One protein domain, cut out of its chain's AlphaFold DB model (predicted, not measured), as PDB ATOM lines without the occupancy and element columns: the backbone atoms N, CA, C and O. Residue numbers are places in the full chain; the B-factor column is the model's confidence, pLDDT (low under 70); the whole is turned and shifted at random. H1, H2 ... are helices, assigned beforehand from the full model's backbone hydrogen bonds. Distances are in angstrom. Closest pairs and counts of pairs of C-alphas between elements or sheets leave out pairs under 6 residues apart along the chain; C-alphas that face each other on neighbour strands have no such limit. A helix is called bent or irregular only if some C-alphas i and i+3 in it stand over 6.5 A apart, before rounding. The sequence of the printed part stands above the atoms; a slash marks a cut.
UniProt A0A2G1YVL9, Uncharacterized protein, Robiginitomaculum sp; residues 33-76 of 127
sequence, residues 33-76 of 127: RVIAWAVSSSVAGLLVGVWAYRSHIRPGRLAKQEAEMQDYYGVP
ATOM      1  N   ARG A  33     -19.107 -43.294  16.914       74.19
ATOM      2  CA  ARG A  33     -18.300 -43.868  15.829       74.19
ATOM      3  C   ARG A  33     -17.726 -42.762  14.952       74.19
ATOM      4  O   ARG A  33     -16.517 -42.724  14.761       74.19
ATOM      5  N   VAL A  34     -18.557 -41.839  14.462       77.12
ATOM      6  CA  VAL A  34     -18.108 -40.735  13.594       77.12
ATOM      7  C   VAL A  34     -17.052 -39.870  14.288       77.12
ATOM      8  O   VAL A  34     -16.046 -39.516  13.674       77.12
ATOM      9  N   ILE A  35     -17.221 -39.588  15.582       78.19
ATOM     10  CA  ILE A  35     -16.226 -38.852  16.374       78.19
ATOM     11  C   ILE A  35     -14.912 -39.637  16.474       78.19
ATOM     12  O   ILE A  35     -13.846 -39.079  16.220       78.19
ATOM     13  N   ALA A  36     -14.956 -40.934  16.783       77.25
ATOM     14  CA  ALA A  36     -13.755 -41.769  16.841       77.25
ATOM     15  C   ALA A  36     -13.045 -41.876  15.477       77.25
ATOM     16  O   ALA A  36     -11.813 -41.862  15.414       77.25
ATOM     17  N   TRP A  37     -13.799 -41.900  14.376       80.25
ATOM     18  CA  TRP A  37     -13.272 -41.819  13.011       80.25
ATOM     19  C   TRP A  37     -12.564 -40.487  12.739       80.25
ATOM     20  O   TRP A  37     -11.460 -40.467  12.191       80.25
ATOM     21  N   ALA A  38     -13.156 -39.370  13.157       81.25
ATOM     22  CA  ALA A  38     -12.552 -38.051  12.995       81.25
ATOM     23  C   ALA A  38     -11.255 -37.910  13.813       81.25
ATOM     24  O   ALA A  38     -10.246 -37.401  13.315       81.25
ATOM     25  N   VAL A  39     -11.256 -38.411  15.052       84.94
ATOM     26  CA  VAL A  39     -10.082 -38.388  15.935       84.94
ATOM     27  C   VAL A  39      -8.969 -39.277  15.381       84.94
ATOM     28  O   VAL A  39      -7.835 -38.821  15.255       84.94
ATOM     29  N   SER A  40      -9.280 -40.513  14.986       82.56
ATOM     30  CA  SER A  40      -8.289 -41.437  14.414       82.56
ATOM     31  C   SER A  40      -7.677 -40.905  13.118       82.56
ATOM     32  O   SER A  40      -6.457 -40.943  12.963       82.56
ATOM     33  N   SER A  41      -8.486 -40.313  12.236       82.94
ATOM     34  CA  SER A  41      -8.002 -39.685  10.999       82.94
ATOM     35  C   SER A  41      -7.071 -38.501  11.279       82.94
ATOM     36  O   SER A  41      -6.048 -38.338  10.616       82.94
ATOM     37  N   SER A  42      -7.378 -37.702  12.305       83.25
ATOM     38  CA  SER A  42      -6.536 -36.572  12.719       83.25
ATOM     39  C   SER A  42      -5.186 -37.042  13.268       83.25
ATOM     40  O   SER A  42      -4.142 -36.498  12.908       83.25
ATOM     41  N   VAL A  43      -5.185 -38.089  14.098       86.12
ATOM     42  CA  VAL A  43      -3.955 -38.685  14.644       86.12
ATOM     43  C   VAL A  43      -3.108 -39.306  13.532       86.12
ATOM     44  O   VAL A  43      -1.899 -39.086  13.495       86.12
ATOM     45  N   ALA A  44      -3.726 -40.023  12.590       83.88
ATOM     46  CA  ALA A  44      -3.031 -40.586  11.436       83.88
ATOM     47  C   ALA A  44      -2.379 -39.488  10.578       83.88
ATOM     48  O   ALA A  44      -1.206 -39.604  10.221       83.88
ATOM     49  N   GLY A  45      -3.092 -38.387  10.321       83.81
ATOM     50  CA  GLY A  45      -2.550 -37.230   9.607       83.81
ATOM     51  C   GLY A  45      -1.335 -36.611  10.305       83.81
ATOM     52  O   GLY A  45      -0.336 -36.312   9.651       83.81
ATOM     53  N   LEU A  46      -1.373 -36.484  11.636       86.69
ATOM     54  CA  LEU A  46      -0.232 -36.000  12.419       86.69
ATOM     55  C   LEU A  46       0.965 -36.954  12.345       86.69
ATOM     56  O   LEU A  46       2.089 -36.502  12.146       86.69
ATOM     57  N   LEU A  47       0.741 -38.265  12.460       86.94
ATOM     58  CA  LEU A  47       1.812 -39.261  12.376       86.94
ATOM     59  C   LEU A  47       2.473 -39.271  10.995       86.94
ATOM     60  O   LEU A  47       3.700 -39.252  10.912       86.94
ATOM     61  N   VAL A  48       1.678 -39.237   9.922       83.12
ATOM     62  CA  VAL A  48       2.190 -39.176   8.545       83.12
ATOM     63  C   VAL A  48       2.917 -37.858   8.296       83.12
ATOM     64  O   VAL A  48       4.007 -37.872   7.732       83.12
ATOM     65  N   GLY A  49       2.385 -36.728   8.767       83.12
ATOM     66  CA  GLY A  49       3.039 -35.423   8.652       83.12
ATOM     67  C   GLY A  49       4.381 -35.365   9.386       83.12
ATOM     68  O   GLY A  49       5.375 -34.904   8.829       83.12
ATOM     69  N   VAL A  50       4.446 -35.895  10.610       85.19
ATOM     70  CA  VAL A  50       5.690 -35.985  11.395       85.19
ATOM     71  C   VAL A  50       6.685 -36.944  10.745       85.19
ATOM     72  O   VAL A  50       7.882 -36.651  10.699       85.19
ATOM     73  N   TRP A  51       6.217 -38.076  10.222       84.38
ATOM     74  CA  TRP A  51       7.063 -39.035   9.519       84.38
ATOM     75  C   TRP A  51       7.630 -38.443   8.226       84.38
ATOM     76  O   TRP A  51       8.839 -38.515   8.016       84.38
ATOM     77  N   ALA A  52       6.795 -37.781   7.422       78.44
ATOM     78  CA  ALA A  52       7.194 -37.080   6.207       78.44
ATOM     79  C   ALA A  52       8.177 -35.936   6.499       78.44
ATOM     80  O   ALA A  52       9.188 -35.795   5.817       78.44
ATOM     81  N   TYR A  53       7.940 -35.153   7.554       78.19
ATOM     82  CA  TYR A  53       8.866 -34.111   8.001       78.19
ATOM     83  C   TYR A  53      10.222 -34.698   8.419       78.19
ATOM     84  O   TYR A  53      11.280 -34.208   8.025       78.19
ATOM     85  N   ARG A  54      10.212 -35.800   9.178       75.00
ATOM     86  CA  ARG A  54      11.434 -36.477   9.631       75.00
ATOM     87  C   ARG A  54      12.180 -37.173   8.489       75.00
ATOM     88  O   ARG A  54      13.411 -37.221   8.530       75.00
ATOM     89  N   SER A  55      11.481 -37.697   7.482       70.75
ATOM     90  CA  SER A  55      12.096 -38.306   6.297       70.75
ATOM     91  C   SER A  55      12.695 -37.248   5.366       70.75
ATOM     92  O   SER A  55      13.799 -37.454   4.863       70.75
ATOM     93  N   HIS A  56      12.071 -36.068   5.256       64.25
ATOM     94  CA  HIS A  56      12.621 -34.917   4.527       64.25
ATOM     95  C   HIS A  56      13.928 -34.372   5.120       64.25
ATOM     96  O   HIS A  56      14.690 -33.713   4.420       64.25
ATOM     97  N   ILE A  57      14.217 -34.658   6.394       60.59
ATOM     98  CA  ILE A  57      15.485 -34.300   7.056       60.59
ATOM     99  C   ILE A  57      16.592 -35.337   6.764       60.59
ATOM    100  O   ILE A  57      17.775 -35.063   6.966       60.59
ATOM    101  N   ARG A  58      16.259 -36.527   6.238       59.38
ATOM    102  CA  ARG A  58      17.231 -37.580   5.873       59.38
ATOM    103  C   ARG A  58      17.237 -37.954   4.376       59.38
ATOM    104  O   ARG A  58      17.358 -39.142   4.071       59.38
ATOM    105  N   PRO A  59      17.196 -37.006   3.422       56.97
ATOM    106  CA  PRO A  59      17.088 -37.345   2.002       56.97
ATOM    107  C   PRO A  59      18.360 -38.022   1.463       56.97
ATOM    108  O   PRO A  59      18.307 -38.787   0.508       56.97
ATOM    109  N   GLY A  60      19.516 -37.812   2.103       58.19
ATOM    110  CA  GLY A  60      20.801 -38.287   1.584       58.19
ATOM    111  C   GLY A  60      21.162 -39.747   1.877       58.19
ATOM    112  O   GLY A  60      22.137 -40.230   1.310       58.19
ATOM    113  N   ARG A  61      20.446 -40.452   2.769       58.16
ATOM    114  CA  ARG A  61      20.793 -41.847   3.118       58.16
ATOM    115  C   ARG A  61      19.987 -42.886   2.349       58.16
ATOM    116  O   ARG A  61      20.562 -43.914   2.034       58.16
ATOM    117  N   LEU A  62      18.723 -42.611   2.025       59.06
ATOM    118  CA  LEU A  62      17.889 -43.531   1.244       59.06
ATOM    119  C   LEU A  62      18.238 -43.469  -0.245       59.06
ATOM    120  O   LEU A  62      18.491 -44.510  -0.829       59.06
ATOM    121  N   ALA A  63      18.418 -42.269  -0.810       60.62
ATOM    122  CA  ALA A  63      18.847 -42.117  -2.204       60.62
ATOM    123  C   ALA A  63      20.237 -42.726  -2.474       60.62
ATOM    124  O   ALA A  63      20.485 -43.265  -3.546       60.62
ATOM    125  N   LYS A  64      21.150 -42.682  -1.486       59.84
ATOM    126  CA  LYS A  64      22.441 -43.383  -1.579       59.84
ATOM    127  C   LYS A  64      22.293 -44.899  -1.484       59.84
ATOM    128  O   LYS A  64      23.005 -45.592  -2.189       59.84
ATOM    129  N   GLN A  65      21.379 -45.400  -0.653       59.94
ATOM    130  CA  GLN A  65      21.127 -46.837  -0.536       59.94
ATOM    131  C   GLN A  65      20.430 -47.398  -1.782       59.94
ATOM    132  O   GLN A  65      20.775 -48.488  -2.213       59.94
ATOM    133  N   GLU A  66      19.500 -46.651  -2.384       57.69
ATOM    134  CA  GLU A  66      18.870 -47.007  -3.662       57.69
ATOM    135  C   GLU A  66      19.875 -47.005  -4.813       57.69
ATOM    136  O   GLU A  66      19.890 -47.951  -5.594       57.69
ATOM    137  N   ALA A  67      20.752 -45.999  -4.891       60.34
ATOM    138  CA  ALA A  67      21.813 -45.967  -5.897       60.34
ATOM    139  C   ALA A  67      22.821 -47.118  -5.708       60.34
ATOM    140  O   ALA A  67      23.180 -47.796  -6.664       60.34
ATOM    141  N   GLU A  68      23.224 -47.401  -4.466       58.34
ATOM    142  CA  GLU A  68      24.158 -48.489  -4.148       58.34
ATOM    143  C   GLU A  68      23.533 -49.881  -4.376       58.34
ATOM    144  O   GLU A  68      24.222 -50.806  -4.805       58.34
ATOM    145  N   MET A  69      22.218 -50.040  -4.174       56.28
ATOM    146  CA  MET A  69      21.493 -51.267  -4.535       56.28
ATOM    147  C   MET A  69      21.281 -51.415  -6.049       56.28
ATOM    148  O   MET A  69      21.321 -52.542  -6.546       56.28
ATOM    149  N   GLN A  70      21.095 -50.321  -6.794       57.41
ATOM    150  CA  GLN A  70      21.019 -50.355  -8.261       57.41
ATOM    151  C   GLN A  70      22.344 -50.795  -8.892       57.41
ATOM    152  O   GLN A  70      22.330 -51.629  -9.796       57.41
ATOM    153  N   ASP A  71      23.476 -50.313  -8.375       60.75
ATOM    154  CA  ASP A  71      24.803 -50.709  -8.861       60.75
ATOM    155  C   ASP A  71      25.149 -52.167  -8.510       60.75
ATOM    156  O   ASP A  71      25.825 -52.845  -9.284       60.75
ATOM    157  N   TYR A  72      24.676 -52.677  -7.364       55.38
ATOM    158  CA  TYR A  72      24.970 -54.048  -6.928       55.38
ATOM    159  C   TYR A  72      24.104 -55.111  -7.618       55.38
ATOM    160  O   TYR A  72      24.593 -56.203  -7.907       55.38
ATOM    161  N   TYR A  73      22.829 -54.814  -7.892       56.62
ATOM    162  CA  TYR A  73      21.916 -55.778  -8.514       56.62
ATOM    163  C   TYR A  73      21.722 -55.567 -10.020       56.62
ATOM    164  O   TYR A  73      21.259 -56.489 -10.684       56.62
ATOM    165  N   GLY A  74      22.076 -54.409 -10.590       52.88
ATOM    166  CA  GLY A  74      21.991 -54.158 -12.037       52.88
ATOM    167  C   GLY A  74      20.583 -54.300 -12.635       52.88
ATOM    168  O   GLY A  74      20.438 -54.371 -13.854       52.88
ATOM    169  N   VAL A  75      19.542 -54.360 -11.798       53.34
ATOM    170  CA  VAL A  75      18.148 -54.479 -12.228       53.34
ATOM    171  C   VAL A  75      17.552 -53.071 -12.250       53.34
ATOM    172  O   VAL A  75      17.482 -52.438 -11.191       53.34
ATOM    173  N   PRO A  76      17.134 -52.535 -13.414       47.44
ATOM    174  CA  PRO A  76      16.364 -51.298 -13.438       47.44
ATOM    175  C   PRO A  76      15.111 -51.510 -12.591       47.44
ATOM    176  O   PRO A  76      14.504 -52.575 -12.670       47.44
TER     177      PRO A  76
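AT A GLANCE: This is residues 33 to 76 of the 127 residues of an uncharacterized protein of Robiginitomaculum sp (UniProt A0A2G1YVL9). Two helices meet end to end at a wide corner and make an open L, with the long arm H1 first and the shorter arm H2 after it. Nothing fills the space between the arms, and a short tail, residues 74 to 76, follows H2. The printed part has 44 residues with two named helices, H1 then H2, and no named strand; the class is all helix. It is extended, with a radius of gyration of the C-alphas of 17.3 A, and spans 50 by 22 by 9 A.

HOW THE PARTS SIT: H1, residues 33 to 56, and H2, residues 59 to 73, meet only through their link. That link is tight, with 2 residues, Ile 57 and Arg 58. Along H1 the C-alpha x value goes from -18.300 at Arg 33 to 12.621 at His 56; along H2 the C-alpha y value goes from -37.345 at Pro 59 to -55.778 at Tyr 73. In H1 every O i to N i+4 pair is within hydrogen-bond range, and in H2 9 of 11 are.

IN THESE COORDINATES: H1 begins with C-alpha 33 at (-18.300, -43.868, 15.829) and ends with C-alpha 56 at (12.621, -34.917, 4.527), 34.1 A from first to last C-alpha. H2 measures 21.8 A from C-alpha 59 to C-alpha 73, the latter at (21.916, -55.778, -8.514). H2 is neither bent nor irregular, but only just: C-alphas 59 and 62 are 6.3 A apart.

THE WHOLE: The two C-alphas farthest apart are those of Arg 33 and Asp 71, at 50.1 A. Residues 33 to 76 stand free, of which 33 to 56 belong to H1 and 59 to 73 to H2. The printed part has no cut and no long link. Its mean pLDDT is 70.0, and residues 56 to 76 are under 70; the mean is 80 in H1 and 58 in H2.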